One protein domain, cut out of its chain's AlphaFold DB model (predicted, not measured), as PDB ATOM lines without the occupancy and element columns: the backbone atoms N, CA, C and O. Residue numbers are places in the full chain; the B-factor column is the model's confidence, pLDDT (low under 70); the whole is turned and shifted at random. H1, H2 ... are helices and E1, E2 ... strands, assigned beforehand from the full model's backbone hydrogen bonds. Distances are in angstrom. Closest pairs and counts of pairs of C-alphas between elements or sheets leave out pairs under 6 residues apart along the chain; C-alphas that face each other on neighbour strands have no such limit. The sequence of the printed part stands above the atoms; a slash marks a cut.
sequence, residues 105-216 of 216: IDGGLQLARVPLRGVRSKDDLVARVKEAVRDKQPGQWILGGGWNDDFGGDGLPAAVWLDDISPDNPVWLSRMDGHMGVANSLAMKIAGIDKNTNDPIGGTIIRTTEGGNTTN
ATOM      1  N   ILE A 105     -15.778  66.567 -50.415       93.19
ATOM      2  CA  ILE A 105     -17.061  65.849 -50.366       93.19
ATOM      3  C   ILE A 105     -16.857  64.449 -49.788       93.19
ATOM      4  O   ILE A 105     -17.559  64.072 -48.854       93.19
ATOM      5  N   ASP A 106     -15.875  63.703 -50.294       86.50
ATOM      6  CA  ASP A 106     -15.609  62.339 -49.831       86.50
ATOM      7  C   ASP A 106     -15.167  62.319 -48.367       86.50
ATOM      8  O   ASP A 106     -15.665  61.506 -47.591       86.50
ATOM      9  N   GLY A 107     -14.319  63.268 -47.955       87.12
ATOM     10  CA  GLY A 107     -13.920  63.436 -46.558       87.12
ATOM     11  C   GLY A 107     -15.106  63.759 -45.644       87.12
ATOM     12  O   GLY A 107     -15.266  63.141 -44.593       87.12
ATOM     13  N   GLY A 108     -15.992  64.671 -46.060       91.12
ATOM     14  CA  GLY A 108     -17.214  64.986 -45.315       91.12
ATOM     15  C   GLY A 108     -18.164  63.791 -45.206       91.12
ATOM     16  O   GLY A 108     -18.673  63.494 -44.124       91.12
ATOM     17  N   LEU A 109     -18.358  63.055 -46.303       89.88
ATOM     18  CA  LEU A 109     -19.158  61.831 -46.314       89.88
ATOM     19  C   LEU A 109     -18.541  60.750 -45.424       89.88
ATOM     20  O   LEU A 109     -19.280  60.072 -44.721       89.88
ATOM     21  N   GLN A 110     -17.217  60.598 -45.405       85.50
ATOM     22  CA  GLN A 110     -16.539  59.648 -44.523       85.50
ATOM     23  C   GLN A 110     -16.796  59.961 -43.041       85.50
ATOM     24  O   GLN A 110     -17.037  59.037 -42.269       85.50
ATOM     25  N   LEU A 111     -16.804  61.242 -42.655       87.75
ATOM     26  CA  LEU A 111     -17.109  61.677 -41.285       87.75
ATOM     27  C   LEU A 111     -18.581  61.473 -40.893       87.75
ATOM     28  O   LEU A 111     -18.876  61.280 -39.718       87.75
ATOM     29  N   ALA A 112     -19.501  61.520 -41.860       91.00
ATOM     30  CA  ALA A 112     -20.940  61.345 -41.636       91.00
ATOM     31  C   ALA A 112     -21.409  59.875 -41.687       91.00
ATOM     32  O   ALA A 112     -22.573  59.578 -41.410       91.00
ATOM     33  N   ARG A 113     -20.528  58.962 -42.096       94.12
ATOM     34  CA  ARG A 113     -20.783  57.525 -42.271       94.12
ATOM     35  C   ARG A 113     -20.382  56.731 -41.027       94.12
ATOM     36  O   ARG A 113     -19.790  57.277 -40.101       94.12
ATOM     37  N   VAL A 114     -20.687  55.429 -41.002       96.50
ATOM     38  CA  VAL A 114     -20.338  54.555 -39.868       96.50
ATOM     39  C   VAL A 114     -18.813  54.545 -39.662       96.50
ATOM     40  O   VAL A 114     -18.087  54.093 -40.558       96.50
ATOM     41  N   PRO A 115     -18.306  55.022 -38.506       95.00
ATOM     42  CA  PRO A 115     -16.876  55.164 -38.280       95.00
ATOM     43  C   PRO A 115     -16.276  53.837 -37.815       95.00
ATOM     44  O   PRO A 115     -16.472  53.412 -36.674       95.00
ATOM     45  N   LEU A 116     -15.491  53.190 -38.676       95.31
ATOM     46  CA  LEU A 116     -14.878  51.889 -38.378       95.31
ATOM     47  C   LEU A 116     -13.367  51.969 -38.133       95.31
ATOM     48  O   LEU A 116     -12.694  50.950 -37.989       95.31
ATOM     49  N   ARG A 117     -12.817  53.185 -38.032       93.38
ATOM     50  CA  ARG A 117     -11.415  53.378 -37.654       93.38
ATOM     51  C   ARG A 117     -11.163  52.846 -36.244       93.38
ATOM     52  O   ARG A 117     -11.898  53.164 -35.308       93.38
ATOM     53  N   GLY A 118     -10.103  52.050 -36.112       92.75
ATOM     54  CA  GLY A 118      -9.659  51.476 -34.839       92.75
ATOM     55  C   GLY A 118     -10.475  50.280 -34.343       92.75
ATOM     56  O   GLY A 118     -10.216  49.829 -33.231       92.75
ATOM     57  N   VAL A 119     -11.431  49.777 -35.133       94.06
ATOM     58  CA  VAL A 119     -12.101  48.497 -34.863       94.06
ATOM     59  C   VAL A 119     -11.075  47.364 -34.916       94.06
ATOM     60  O   VAL A 119     -10.218  47.359 -35.799       94.06
ATOM     61  N   ARG A 120     -11.154  46.435 -33.957       91.00
ATOM     62  CA  ARG A 120     -10.176  45.344 -33.769       91.00
ATOM     63  C   ARG A 120     -10.784  43.950 -33.602       91.00
ATOM     64  O   ARG A 120     -10.058  42.999 -33.343       91.00
ATOM     65  N   SER A 121     -12.103  43.823 -33.705       93.50
ATOM     66  CA  SER A 121     -12.803  42.540 -33.596       93.50
ATOM     67  C   SER A 121     -14.088  42.553 -34.412       93.50
ATOM     68  O   SER A 121     -14.645  43.624 -34.693       93.50
ATOM     69  N   LYS A 122     -14.563  41.358 -34.777       93.62
ATOM     70  CA  LYS A 122     -15.881  41.165 -35.391       93.62
ATOM     71  C   LYS A 122     -16.976  41.855 -34.581       93.62
ATOM     72  O   LYS A 122     -17.771  42.604 -35.142       93.62
ATOM     73  N   ASP A 123     -16.986  41.649 -33.268       94.62
ATOM     74  CA  ASP A 123     -18.037  42.162 -32.389       94.62
ATOM     75  C   ASP A 123     -18.103  43.695 -32.364       94.62
ATOM     76  O   ASP A 123     -19.200  44.251 -32.399       94.62
ATOM     77  N   ASP A 124     -16.962  44.400 -32.363       95.06
ATOM     78  CA  ASP A 124     -16.947  45.873 -32.416       95.06
ATOM     79  C   ASP A 124     -17.446  46.382 -33.780       95.06
ATOM     80  O   ASP A 124     -18.257  47.308 -33.843       95.06
ATOM     81  N   LEU A 125     -17.058  45.729 -34.887       96.12
ATOM     82  CA  LEU A 125     -17.588  46.063 -36.215       96.12
ATOM     83  C   LEU A 125     -19.112  45.920 -36.251       96.12
ATOM     84  O   LEU A 125     -19.824  46.857 -36.619       96.12
ATOM     85  N   VAL A 126     -19.605  44.750 -35.841       96.50
ATOM     86  CA  VAL A 126     -21.029  44.402 -35.829       96.50
ATOM     87  C   VAL A 126     -21.800  45.354 -34.919       96.50
ATOM     88  O   VAL A 126     -22.855  45.845 -35.315       96.50
ATOM     89  N   ALA A 127     -21.274  45.685 -33.738       97.12
ATOM     90  CA  ALA A 127     -21.912  46.615 -32.813       97.12
ATOM     91  C   ALA A 127     -22.097  48.013 -33.427       97.12
ATOM     92  O   ALA A 127     -23.190  48.576 -33.341       97.12
ATOM     93  N   ARG A 128     -21.070  48.559 -34.094       97.31
ATOM     94  CA  ARG A 128     -21.149  49.890 -34.725       97.31
ATOM     95  C   ARG A 128     -22.105  49.923 -35.911       97.31
ATOM     96  O   ARG A 128     -22.845  50.892 -36.071       97.31
ATOM     97  N   VAL A 129     -22.118  48.872 -36.730       97.75
ATOM     98  CA  VAL A 129     -23.073  48.764 -37.842       97.75
ATOM     99  C   VAL A 129     -24.492  48.607 -37.300       97.75
ATOM    100  O   VAL A 129     -25.394  49.304 -37.757       97.75
ATOM    101  N   LYS A 130     -24.690  47.763 -36.282       97.56
ATOM    102  CA  LYS A 130     -25.995  47.555 -35.647       97.56
ATOM    103  C   LYS A 130     -26.554  48.849 -35.065       97.56
ATOM    104  O   LYS A 130     -27.744  49.093 -35.211       97.56
ATOM    105  N   GLU A 131     -25.719  49.681 -34.442       97.12
ATOM    106  CA  GLU A 131     -26.125  51.015 -33.982       97.12
ATOM    107  C   GLU A 131     -26.624  51.877 -35.148       97.12
ATOM    108  O   GLU A 131     -27.708  52.446 -35.078       97.12
ATOM    109  N   ALA A 132     -25.881  51.906 -36.256       96.00
ATOM    110  CA  ALA A 132     -26.233  52.702 -37.428       96.00
ATOM    111  C   ALA A 132     -27.519  52.246 -38.137       96.00
ATOM    112  O   ALA A 132     -28.142  53.050 -38.832       96.00
ATOM    113  N   VAL A 133     -27.905  50.976 -37.982       97.12
ATOM    114  CA  VAL A 133     -29.142  50.413 -38.542       97.12
ATOM    115  C   VAL A 133     -30.383  50.836 -37.748       97.12
ATOM    116  O   VAL A 133     -31.439  50.990 -38.353       97.12
ATOM    117  N   ARG A 134     -30.285  51.055 -36.425       95.50
ATOM    118  CA  ARG A 134     -31.458  51.221 -35.532       95.50
ATOM    119  C   ARG A 134     -32.465  52.272 -35.993       95.50
ATOM    120  O   ARG A 134     -33.664  52.039 -35.895       95.50
ATOM    121  N   ASP A 135     -31.973  53.392 -36.513       89.75
ATOM    122  CA  ASP A 135     -32.801  54.544 -36.889       89.75
ATOM    123  C   ASP A 135     -33.079  54.615 -38.400       89.75
ATOM    124  O   ASP A 135     -33.448  55.669 -38.932       89.75
ATOM    125  N   LYS A 136     -32.860  53.515 -39.130       96.00
ATOM    126  CA  LYS A 136     -33.009  53.467 -40.585       96.00
ATOM    127  C   LYS A 136     -34.320  52.818 -40.989       96.00
ATOM    128  O   LYS A 136     -34.744  51.803 -40.453       96.00
ATOM    129  N   GLN A 137     -34.952  53.417 -41.990       97.56
ATOM    130  CA  GLN A 137     -36.075  52.801 -42.683       97.56
ATOM    131  C   GLN A 137     -35.560  51.687 -43.604       97.56
ATOM    132  O   GLN A 137     -34.449  51.819 -44.134       97.56
ATOM    133  N   PRO A 138     -36.354  50.632 -43.858       97.56
ATOM    134  CA  PRO A 138     -36.015  49.596 -44.831       97.56
ATOM    135  C   PRO A 138     -35.558  50.173 -46.179       97.56
ATOM    136  O   PRO A 138     -36.114  51.152 -46.679       97.56
ATOM    137  N   GLY A 139     -34.518  49.581 -46.759       96.88
ATOM    138  CA  GLY A 139     -33.911  49.994 -48.026       96.88
ATOM    139  C   GLY A 139     -32.935  51.173 -47.933       96.88
ATOM    140  O   GLY A 139     -32.218  51.439 -48.898       96.88
ATOM    141  N   GLN A 140     -32.847  51.873 -46.796       97.94
ATOM    142  CA  GLN A 140     -31.834  52.918 -46.618       97.94
ATOM    143  C   GLN A 140     -30.433  52.315 -46.496       97.94
ATOM    144  O   GLN A 140     -30.220  51.359 -45.752       97.94
ATOM    145  N   TRP A 141     -29.468  52.909 -47.197       97.75
ATOM    146  CA  TRP A 141     -28.087  52.436 -47.209       97.75
ATOM    147  C   TRP A 141     -27.350  52.736 -45.906       97.75
ATOM    148  O   TRP A 141     -27.359  53.867 -45.409       97.75
ATOM    149  N   ILE A 142     -26.630  51.728 -45.419       98.12
ATOM    150  CA  ILE A 142     -25.632  51.852 -44.363       98.12
ATOM    151  C   ILE A 142     -24.264  51.930 -45.029       98.12
ATOM    152  O   ILE A 142     -23.724  50.939 -45.520       98.12
ATOM    153  N   LEU A 143     -23.706  53.135 -45.063       97.50
ATOM    154  CA  LEU A 143     -22.378  53.380 -45.609       97.50
ATOM    155  C   LEU A 143     -21.406  53.640 -44.464       97.50
ATOM    156  O   LEU A 143     -21.715  54.390 -43.538       97.50
ATOM    157  N   GLY A 144     -20.224  53.044 -44.546       95.75
ATOM    158  CA  GLY A 144     -19.204  53.120 -43.506       95.75
ATOM    159  C   GLY A 144     -17.805  52.912 -44.051       95.75
ATOM    160  O   GLY A 144     -17.616  52.622 -45.235       95.75
ATOM    161  N   GLY A 145     -16.811  53.040 -43.179       93.62
ATOM    162  CA  GLY A 145     -15.467  52.625 -43.541       93.62
ATOM    163  C   GLY A 145     -14.368  53.049 -42.586       93.62
ATOM    164  O   GLY A 145     -14.613  53.591 -41.506       93.62
ATOM    165  N   GLY A 146     -13.136  52.774 -43.004       92.75
ATOM    166  CA  GLY A 146     -11.934  53.039 -42.214       92.75
ATOM    167  C   GLY A 146     -11.473  51.862 -41.354       92.75
ATOM    168  O   GLY A 146     -10.576  52.051 -40.538       92.75
ATOM    169  N   TRP A 147     -12.062  50.675 -41.519       94.69
ATOM    170  CA  TRP A 147     -11.560  49.450 -40.895       94.69
ATOM    171  C   TRP A 147     -10.255  48.985 -41.563       94.69
ATOM    172  O   TRP A 147      -9.939  49.398 -42.682       94.69
ATOM    173  N   ASN A 148      -9.497  48.139 -40.868       92.94
ATOM    174  CA  ASN A 148      -8.278  47.500 -41.366       92.94
ATOM    175  C   ASN A 148      -8.276  46.013 -40.974       92.94
ATOM    176  O   ASN A 148      -9.143  45.592 -40.217       92.94
ATOM    177  N   ASP A 149      -7.302  45.237 -41.440       88.81
ATOM    178  CA  ASP A 149      -7.278  43.767 -41.332       88.81
ATOM    179  C   ASP A 149      -6.913  43.260 -39.918       88.81
ATOM    180  O   ASP A 149      -6.636  42.081 -39.701       88.81
ATOM    181  N   ASP A 150      -6.931  44.154 -38.930       86.44
ATOM    182  CA  ASP A 150      -6.418  43.952 -37.578       86.44
ATOM    183  C   ASP A 150      -7.475  43.327 -36.643       86.44
ATOM    184  O   ASP A 150      -7.669  43.783 -35.516       86.44
ATOM    185  N   PHE A 151      -8.173  42.284 -37.106       84.69
ATOM    186  CA  PHE A 151      -9.285  41.633 -36.391       84.69
ATOM    187  C   PHE A 151      -8.869  40.497 -35.441       84.69
ATOM    188  O   PHE A 151      -9.684  39.663 -35.063       84.69
ATOM    189  N   GLY A 152      -7.589  40.400 -35.078       68.62
ATOM    190  CA  GLY A 152      -7.141  39.485 -34.017       68.62
ATOM    191  C   GLY A 152      -7.390  37.987 -34.256       68.62
ATOM    192  O   GLY A 152      -7.362  37.223 -33.297       68.62
ATOM    193  N   GLY A 153      -7.610  37.558 -35.504       73.94
ATOM    194  CA  GLY A 153      -7.853  36.155 -35.864       73.94
ATOM    195  C   GLY A 153      -9.259  35.850 -36.388       73.94
ATOM    196  O   GLY A 153      -9.458  34.760 -36.913       73.94
ATOM    197  N   ASP A 154     -10.193  36.807 -36.342       76.00
ATOM    198  CA  ASP A 154     -11.556  36.626 -36.880       76.00
ATOM    199  C   ASP A 154     -11.596  36.525 -38.421       76.00
ATOM    200  O   ASP A 154     -12.626  36.190 -39.002       76.00
ATOM    201  N   GLY A 155     -10.476  36.800 -39.098       82.88
ATOM    202  CA  GLY A 155     -10.407  36.906 -40.554       82.88
ATOM    203  C   GLY A 155     -10.917  38.255 -41.067       82.88
ATOM    204  O   GLY A 155     -11.092  39.207 -40.306       82.88
ATOM    205  N   LEU A 156     -11.107  38.354 -42.384       89.56
ATOM    206  CA  LEU A 156     -11.665  39.557 -43.001       89.56
ATOM    207  C   LEU A 156     -13.180  39.644 -42.749       89.56
ATOM    208  O   LEU A 156     -13.844  38.604 -42.710       89.56
ATOM    209  N   PRO A 157     -13.749  40.861 -42.646       91.31
ATOM    210  CA  PRO A 157     -15.192  41.041 -42.596       91.31
ATOM    211  C   PRO A 157     -15.887  40.370 -43.783       91.31
ATOM    212  O   PRO A 157     -15.468  40.530 -44.929       91.31
ATOM    213  N   ALA A 158     -16.978  39.660 -43.503       91.19
ATOM    214  CA  ALA A 158     -17.766  38.932 -44.494       91.19
ATOM    215  C   ALA A 158     -19.253  39.301 -44.396       91.19
ATOM    216  O   ALA A 158     -19.709  39.778 -43.353       91.19
ATOM    217  N   ALA A 159     -20.018  39.043 -45.461       93.12
ATOM    218  CA  ALA A 159     -21.450  39.349 -45.528       93.12
ATOM    219  C   ALA A 159     -22.239  38.745 -44.357       93.12
ATOM    220  O   ALA A 159     -23.043  39.434 -43.732       93.12
ATOM    221  N   VAL A 160     -21.893  37.516 -43.960       91.75
ATOM    222  CA  VAL A 160     -22.510  36.795 -42.833       91.75
ATOM    223  C   VAL A 160     -22.341  37.490 -41.473       91.75
ATOM    224  O   VAL A 160     -23.030  37.154 -40.518       91.75
ATOM    225  N   TRP A 161     -21.441  38.471 -41.338       93.56
ATOM    226  CA  TRP A 161     -21.353  39.292 -40.118       93.56
ATOM    227  C   TRP A 161     -22.426  40.385 -40.081       93.56
ATOM    228  O   TRP A 161     -22.726  40.922 -39.017       93.56
ATOM    229  N   LEU A 162     -22.965  40.748 -41.244       97.00
ATOM    230  CA  LEU A 162     -23.825  41.908 -41.459       97.00
ATOM    231  C   LEU A 162     -25.279  41.519 -41.749       97.00
ATOM    232  O   LEU A 162     -26.173  42.316 -41.471       97.00
ATOM    233  N   ASP A 163     -25.518  40.326 -42.295       96.25
ATOM    234  CA  ASP A 163     -26.844  39.898 -42.753       96.25
ATOM    235  C   ASP A 163     -27.887  39.880 -41.627       96.25
ATOM    236  O   ASP A 163     -28.945  40.492 -41.768       96.25
ATOM    237  N   ASP A 164     -27.562  39.291 -40.471       94.69
ATOM    238  CA  ASP A 164     -28.492  39.203 -39.333       94.69
ATOM    239  C   ASP A 164     -28.824  40.570 -38.715       94.69
ATOM    240  O   ASP A 164     -29.912  40.776 -38.174       94.69
ATOM    241  N   ILE A 165     -27.882  41.519 -38.761       96.94
ATOM    242  CA  ILE A 165     -28.064  42.850 -38.166       96.94
ATOM    243  C   ILE A 165     -28.661  43.866 -39.140       96.94
ATOM    244  O   ILE A 165     -29.006  44.968 -38.717       96.94
ATOM    245  N   SER A 166     -28.750  43.535 -40.430       97.44
ATOM    246  CA  SER A 166     -29.189  44.448 -41.484       97.44
ATOM    247  C   SER A 166     -29.963  43.723 -42.602       97.44
ATOM    248  O   SER A 166     -29.613  43.858 -43.776       97.44
ATOM    249  N   PRO A 167     -31.022  42.953 -42.280       96.38
ATOM    250  CA  PRO A 167     -31.721  42.130 -43.273       96.38
ATOM    251  C   PRO A 167     -32.456  42.968 -44.331       96.38
ATOM    252  O   PRO A 167     -32.551  42.564 -45.489       96.38
ATOM    253  N   ASP A 168     -32.931  44.155 -43.943       97.69
ATOM    254  CA  ASP A 168     -33.738  45.043 -44.785       97.69
ATOM    255  C   ASP A 168     -32.961  46.264 -45.299       97.69
ATOM    256  O   ASP A 168     -33.510  47.091 -46.030       97.69
ATOM    257  N   ASN A 169     -31.686  46.410 -44.930       98.56
ATOM    258  CA  ASN A 169     -30.874  47.581 -45.249       98.56
ATOM    259  C   ASN A 169     -29.572  47.163 -45.955       98.56
ATOM    260  O   ASN A 169     -28.828  46.331 -45.442       98.56
ATOM    261  N   PRO A 170     -29.265  47.703 -47.147       98.56
ATOM    262  CA  PRO A 170     -28.006  47.392 -47.811       98.56
ATOM    263  C   PRO A 170     -26.831  48.044 -47.082       98.56
ATOM    264  O   PRO A 170     -26.877  49.228 -46.736       98.56
ATOM    265  N   VAL A 171     -25.760  47.277 -46.885       98.56
ATOM    266  CA  VAL A 171     -24.545  47.712 -46.188       98.56
ATOM    267  C   VAL A 171     -23.356  47.687 -47.145       98.56
ATOM    268  O   VAL A 171     -23.133  46.687 -47.823       98.56
ATOM    269  N   TRP A 172     -22.565  48.764 -47.167       97.81
ATOM    270  CA  TRP A 172     -21.250  48.812 -47.816       97.81
ATOM    271  C   TRP A 172     -20.228  49.510 -46.915       97.81
ATOM    272  O   TRP A 172     -20.381  50.692 -46.579       97.81
ATOM    273  N   LEU A 173     -19.172  48.788 -46.537       97.06
ATOM    274  CA  LEU A 173     -18.137  49.272 -45.623       97.06
ATOM    275  C   LEU A 173     -16.768  49.235 -46.305       97.06
ATOM    276  O   LEU A 173     -16.193  48.164 -46.490       97.06
ATOM    277  N   SER A 174     -16.216  50.404 -46.628       95.31
ATOM    278  CA  SER A 174     -14.896  50.518 -47.263       95.31
ATOM    279  C   SER A 174     -13.759  50.308 -46.264       95.31
ATOM    280  O   SER A 174     -13.767  50.871 -45.165       95.31
ATOM    281  N   ARG A 175     -12.724  49.580 -46.676       94.62
ATOM    282  CA  ARG A 175     -11.441  49.509 -45.974       94.62
ATOM    283  C   ARG A 175     -10.775  50.888 -45.938       94.62
ATOM    284  O   ARG A 175     -11.092  51.764 -46.747       94.62
ATOM    285  N   MET A 176      -9.867  51.081 -44.982       91.25
ATOM    286  CA  MET A 176      -9.114  52.322 -44.767       91.25
ATOM    287  C   MET A 176      -8.372  52.827 -46.009       91.25
ATOM    288  O   MET A 176      -8.283  54.036 -46.194       91.25
ATOM    289  N   ASP A 177      -7.859  51.928 -46.846       90.62
ATOM    290  CA  ASP A 177      -7.113  52.276 -48.056       90.62
ATOM    291  C   ASP A 177      -8.005  52.538 -49.281       90.62
ATOM    292  O   ASP A 177      -7.493  52.959 -50.312       90.62
ATOM    293  N   GLY A 178      -9.315  52.279 -49.196       89.38
ATOM    294  CA  GLY A 178     -10.256  52.420 -50.309       89.38
ATOM    295  C   GLY A 178     -10.176  51.334 -51.391       89.38
ATOM    296  O   GLY A 178     -10.899  51.432 -52.378       89.38
ATOM    297  N   HIS A 179      -9.343  50.300 -51.228       90.38
ATOM    298  CA  HIS A 179      -9.123  49.261 -52.251       90.38
ATOM    299  C   HIS A 179      -9.955  47.993 -52.027       90.38
ATOM    300  O   HIS A 179      -9.977  47.096 -52.867       90.38
ATOM    301  N   MET A 180     -10.646  47.911 -50.892       92.00
ATOM    302  CA  MET A 180     -11.480  46.781 -50.503       92.00
ATOM    303  C   MET A 180     -12.739  47.290 -49.807       92.00
ATOM    304  O   MET A 180     -12.730  48.345 -49.171       92.00
ATOM    305  N   GLY A 181     -13.821  46.524 -49.884       94.69
ATOM    306  CA  GLY A 181     -15.003  46.742 -49.067       94.69
ATOM    307  C   GLY A 181     -15.709  45.433 -48.759       94.69
ATOM    308  O   GLY A 181     -15.499  44.434 -49.444       94.69
ATOM    309  N   VAL A 182     -16.539  45.454 -47.720       95.62
ATOM    310  CA  VAL A 182     -17.470  44.369 -47.408       95.62
ATOM    311  C   VAL A 182     -18.897  44.851 -47.658       95.62
ATOM    312  O   VAL A 182     -19.272  45.961 -47.263       95.62
ATOM    313  N   ALA A 183     -19.672  44.011 -48.336       97.12
ATOM    314  CA  ALA A 183     -21.090  44.193 -48.599       97.12
ATOM    315  C   ALA A 183     -21.884  43.113 -47.857       97.12
ATOM    316  O   ALA A 183     -21.393  41.994 -47.723       97.12
ATOM    317  N   ASN A 184     -23.099  43.421 -47.403       97.25
ATOM    318  CA  ASN A 184     -24.033  42.372 -46.982       97.25
ATOM    319  C   ASN A 184     -24.740  41.742 -48.198       97.25
ATOM    320  O   ASN A 184     -24.697  42.284 -49.310       97.25
ATOM    321  N   SER A 185     -25.428  40.621 -47.983       96.06
ATOM    322  CA  SER A 185     -26.139  39.870 -49.025       96.06
ATOM    323  C   SER A 185     -27.149  40.734 -49.786       96.06
ATOM    324  O   SER A 185     -27.272  40.634 -51.010       96.06
ATOM    325  N   LEU A 186     -27.848  41.641 -49.094       97.50
ATOM    326  CA  LEU A 186     -28.807  42.551 -49.722       97.50
ATOM    327  C   LEU A 186     -28.128  43.549 -50.674       97.50
ATOM    328  O   LEU A 186     -28.613  43.750 -51.789       97.50
ATOM    329  N   ALA A 187     -27.002  44.147 -50.278       98.00
ATOM    330  CA  ALA A 187     -26.247  45.054 -51.140       98.00
ATOM    331  C   ALA A 187     -25.714  44.340 -52.394       98.00
ATOM    332  O   ALA A 187     -25.837  44.871 -53.498       98.00
ATOM    333  N   MET A 188     -25.197  43.114 -52.250       96.19
ATOM    334  CA  MET A 188     -24.755  42.307 -53.395       96.19
ATOM    335  C   MET A 188     -25.907  41.949 -54.332       96.19
ATOM    336  O   MET A 188     -25.776  42.096 -55.546       96.19
ATOM    337  N   LYS A 189     -27.069  41.574 -53.783       96.12
ATOM    338  CA  LYS A 189     -28.280  41.306 -54.570       96.12
ATOM    339  C   LYS A 189     -28.724  42.527 -55.377       96.12
ATOM    340  O   LYS A 189     -29.061  42.382 -56.548       96.12
ATOM    341  N   ILE A 190     -28.708  43.720 -54.778       97.44
ATOM    342  CA  ILE A 190     -29.029  44.979 -55.475       97.44
ATOM    343  C   ILE A 190     -28.022  45.254 -56.600       97.44
ATOM    344  O   ILE A 190     -28.414  45.712 -57.671       97.44
ATOM    345  N   ALA A 191     -26.742  44.946 -56.379       95.94
ATOM    346  CA  ALA A 191     -25.684  45.098 -57.375       95.94
ATOM    347  C   ALA A 191     -25.685  44.009 -58.468       95.94
ATOM    348  O   ALA A 191     -24.909  44.107 -59.416       95.94
ATOM    349  N   GLY A 192     -26.527  42.974 -58.350       95.56
ATOM    350  CA  GLY A 192     -26.530  41.829 -59.265       95.56
ATOM    351  C   GLY A 192     -25.307  40.918 -59.120       95.56
ATOM    352  O   GLY A 192     -24.967  40.211 -60.063       95.56
ATOM    353  N   ILE A 193     -24.640  40.946 -57.962       93.75
ATOM    354  CA  ILE A 193     -23.473  40.112 -57.666       93.75
ATOM    355  C   ILE A 193     -23.940  38.810 -57.010       93.75
ATOM    356  O   ILE A 193     -24.413  38.796 -55.874       93.75
ATOM    357  N   ASP A 194     -23.768  37.703 -57.723       90.19
ATOM    358  CA  ASP A 194     -23.967  36.336 -57.235       90.19
ATOM    359  C   ASP A 194     -22.676  35.491 -57.289       90.19
ATOM    360  O   ASP A 194     -21.617  35.965 -57.714       90.19
ATOM    361  N   LYS A 195     -22.746  34.237 -56.828       88.44
ATOM    362  CA  LYS A 195     -21.593  33.322 -56.745       88.44
ATOM    363  C   LYS A 195     -20.922  33.022 -58.092       88.44
ATOM    364  O   LYS A 195     -19.766  32.606 -58.106       88.44
ATOM    365  N   ASN A 196     -21.638  33.218 -59.199       90.75
ATOM    366  CA  ASN A 196     -21.165  32.994 -60.564       90.75
ATOM    367  C   ASN A 196     -20.612  34.275 -61.206       90.75
ATOM    368  O   ASN A 196     -20.093  34.222 -62.320       90.75
ATOM    369  N   THR A 197     -20.730  35.422 -60.533       93.94
ATOM    370  CA  THR A 197     -20.151  36.688 -60.998       93.94
ATOM    371  C   THR A 197     -18.651  36.513 -61.139       93.94
ATOM    372  O   THR A 197     -17.998  36.103 -60.185       93.94
ATOM    373  N   ASN A 198     -18.096  36.810 -62.312       95.06
ATOM    374  CA  ASN A 198     -16.653  36.753 -62.519       95.06
ATOM    375  C   ASN A 198     -15.949  37.858 -61.729       95.06
ATOM    376  O   ASN A 198     -16.493  38.948 -61.541       95.06
ATOM    377  N   ASP A 199     -14.715  37.590 -61.317       93.88
ATOM    378  CA  ASP A 199     -13.877  38.620 -60.715       93.88
ATOM    379  C   ASP A 199     -13.608  39.751 -61.735       93.88
ATOM    380  O   ASP A 199     -13.413  39.479 -62.927       93.88
ATOM    381  N   PRO A 200     -13.610  41.028 -61.305       91.75
ATOM    382  CA  PRO A 200     -13.308  42.148 -62.188       91.75
ATOM    383  C   PRO A 200     -11.826  42.152 -62.588       91.75
ATOM    384  O   PRO A 200     -10.963  41.654 -61.868       91.75
ATOM    385  N   ILE A 201     -11.501  42.779 -63.725       94.75
ATOM    386  CA  ILE A 201     -10.103  42.937 -64.157       94.75
ATOM    387  C   ILE A 201      -9.326  43.705 -63.078       94.75
ATOM    388  O   ILE A 201      -9.667  44.839 -62.754       94.75
ATOM    389  N   GLY A 202      -8.268  43.088 -62.543       92.62
ATOM    390  CA  GLY A 202      -7.422  43.688 -61.507       92.62
ATOM    391  C   GLY A 202      -7.990  43.619 -60.083       92.62
ATOM    392  O   GLY A 202      -7.421  44.247 -59.195       92.62
ATOM    393  N   GLY A 203      -9.072  42.869 -59.849       92.69
ATOM    394  CA  GLY A 203      -9.656  42.667 -58.522       92.69
ATOM    395  C   GLY A 203     -10.135  41.233 -58.296       92.69
ATOM    396  O   GLY A 203     -10.024  40.376 -59.169       92.69
ATOM    397  N   THR A 204     -10.672  40.969 -57.106       92.75
ATOM    398  CA  THR A 204     -11.170  39.643 -56.709       92.75
ATOM    399  C   THR A 204     -12.425  39.797 -55.863       92.75
ATOM    400  O   THR A 204     -12.460  40.634 -54.962       92.75
ATOM    401  N   ILE A 205     -13.443  38.971 -56.124       92.12
ATOM    402  CA  ILE A 205     -14.590  38.822 -55.227       92.12
ATOM    403  C   ILE A 205     -14.264  37.679 -54.265       92.12
ATOM    404  O   ILE A 205     -14.178  36.515 -54.664       92.12
ATOM    405  N   ILE A 206     -14.054  38.001 -52.990       88.62
ATOM    406  CA  ILE A 206     -13.806  36.983 -51.965       88.62
ATOM    407  C   ILE A 206     -15.118  36.241 -51.709       88.62
ATOM    408  O   ILE A 206     -16.103  36.844 -51.298       88.62
ATOM    409  N   ARG A 207     -15.124  34.928 -51.959       82.12
ATOM    410  CA  ARG A 207     -16.272  34.046 -51.718       82.12
ATOM    411  C   ARG A 207     -15.984  33.226 -50.467       82.12
ATOM    412  O   ARG A 207     -14.987  32.505 -50.431       82.12
ATOM    413  N   THR A 208     -16.829  33.332 -49.448       67.50
ATOM    414  CA  THR A 208     -16.708  32.504 -48.244       67.50
ATOM    415  C   THR A 208     -17.423  31.173 -48.452       67.50
ATOM    416  O   THR A 208     -18.547  31.120 -48.942       67.50
ATOM    417  N   THR A 209     -16.770  30.069 -48.101       53.19
ATOM    418  CA  THR A 209     -17.408  28.748 -48.069       53.19
ATOM    419  C   THR A 209     -17.852  28.444 -46.650       53.19
ATOM    420  O   THR A 209     -17.006  28.199 -45.790       53.19
ATOM    421  N   GLU A 210     -19.156  28.394 -46.408       49.25
ATOM    422  CA  GLU A 210     -19.701  27.841 -45.172       49.25
ATOM    423  C   GLU A 210     -20.206  26.420 -45.468       49.25
ATOM    424  O   GLU A 210     -21.050  26.209 -46.339       49.25
ATOM    425  N   GLY A 211     -19.619  25.401 -44.828       40.72
ATOM    426  CA  GLY A 211     -20.094  24.009 -44.931       40.72
ATOM    427  C   GLY A 211     -20.103  23.381 -46.337       40.72
ATOM    428  O   GLY A 211     -20.833  22.420 -46.562       40.72
ATOM    429  N   GLY A 212     -19.319  23.903 -47.289       30.59
ATOM    430  CA  GLY A 212     -19.283  23.416 -48.677       30.59
ATOM    431  C   GLY A 212     -20.241  24.125 -49.641       30.59
ATOM    432  O   GLY A 212     -20.230  23.808 -50.829       30.59
ATOM    433  N   ASN A 213     -21.011  25.114 -49.176       33.06
ATOM    434  CA  ASN A 213     -21.713  26.056 -50.045       33.06
ATOM    435  C   ASN A 213     -20.952  27.383 -50.084       33.06
ATOM    436  O   ASN A 213     -20.640  27.969 -49.050       33.06
ATOM    437  N   THR A 214     -20.650  27.858 -51.292       39.75
ATOM    438  CA  THR A 214     -20.193  29.230 -51.510       39.75
ATOM    439  C   THR A 214     -21.370  30.165 -51.271       39.75
ATOM    440  O   THR A 214     -22.311  30.214 -52.068       39.75
ATOM    441  N   THR A 215     -21.340  30.867 -50.145       44.03
ATOM    442  CA  THR A 215     -22.201  32.019 -49.914       44.03
ATOM    443  C   THR A 215     -21.465  33.257 -50.411       44.03
ATOM    444  O   THR A 215     -20.244  33.376 -50.271       44.03
ATOM    445  N   ASN A 216     -22.217  34.130 -51.073       44.62
ATOM    446  CA  ASN A 216     -21.817  35.518 -51.225       44.62
ATOM    447  C   ASN A 216     -22.199  36.234 -49.944       44.62
ATOM    448  O   ASN A 216     -23.380  36.083 -49.567       44.62
TER     449      ASN A 216
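Overview. This is residues 105 to 216 of the 216 residues of a protein of Zea mays (UniProt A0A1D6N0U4). A small sheet of three strands, E1 E2 E3, stands in the middle, with H2 over one face, mostly on the E1 and E2 side. H1, by E1, and the small hairpin of E4 and E5 lie at opposite ends, and H3 follows E3 beside the sheet. The printed part has 112 residues, with named elements in the order H1 H2 E1 E2 E3 H3 E4 E5; the larger sheet is mixed, the class is mixed helices and strands, and under half of the residues are in named elements. It is compact, with a radius of gyration of the C-alphas of 13.7 A, and spans 36 by 31 by 29 A.

Along the chain. H1, residues 105 to 112, begins at C-alpha (-17.061, 65.849, -50.366) and is 10.6 A long. H2, residues 122 to 133, is 16.5 A long. E1 is residues 142 to 147, 14.7 A, and E2 residues 171 to 175, 13.2 A. E3 is residues 181 to 183, and H3 residues 185 to 191, 9.9 A. E4 is residues 208 to 210; E5, residues 213 to 215, ends at C-alpha (-22.201, 32.019, -49.914).

Arrangement. E1 and E2 are parallel, with N 146 and O 174 2.9 A apart. E2 and E3 form an antiparallel hairpin, with N 173 and O 182 2.9 A apart. H2 and this sheet make two layers, a helix on one face of a sheet; the closest C-alphas of H2 and E1, Val 133 and Ile 142, are 6.9 A apart. H1 and H3 only graze the sheet, with residues 109 to 112 and 185 to 191. Residues 114 to 115 pair, parallel, with 144 to 145 of E1. E4 and E5 are an antiparallel hairpin, N 210 and O 213 3.1 A apart, and both are apart from E1, E2 and E3. In H1, H2 and H3 every O i to N i+4 pair is within hydrogen-bond range.

Size, cuts and confidence. The C-alphas farthest apart, Ile 105 and Gly 212, are 42.5 A apart. The printed part has no cut. The links E1 to E2 and H3 to E4 are long. Confidence is under 70 at residue 152 and residues 208 to 216.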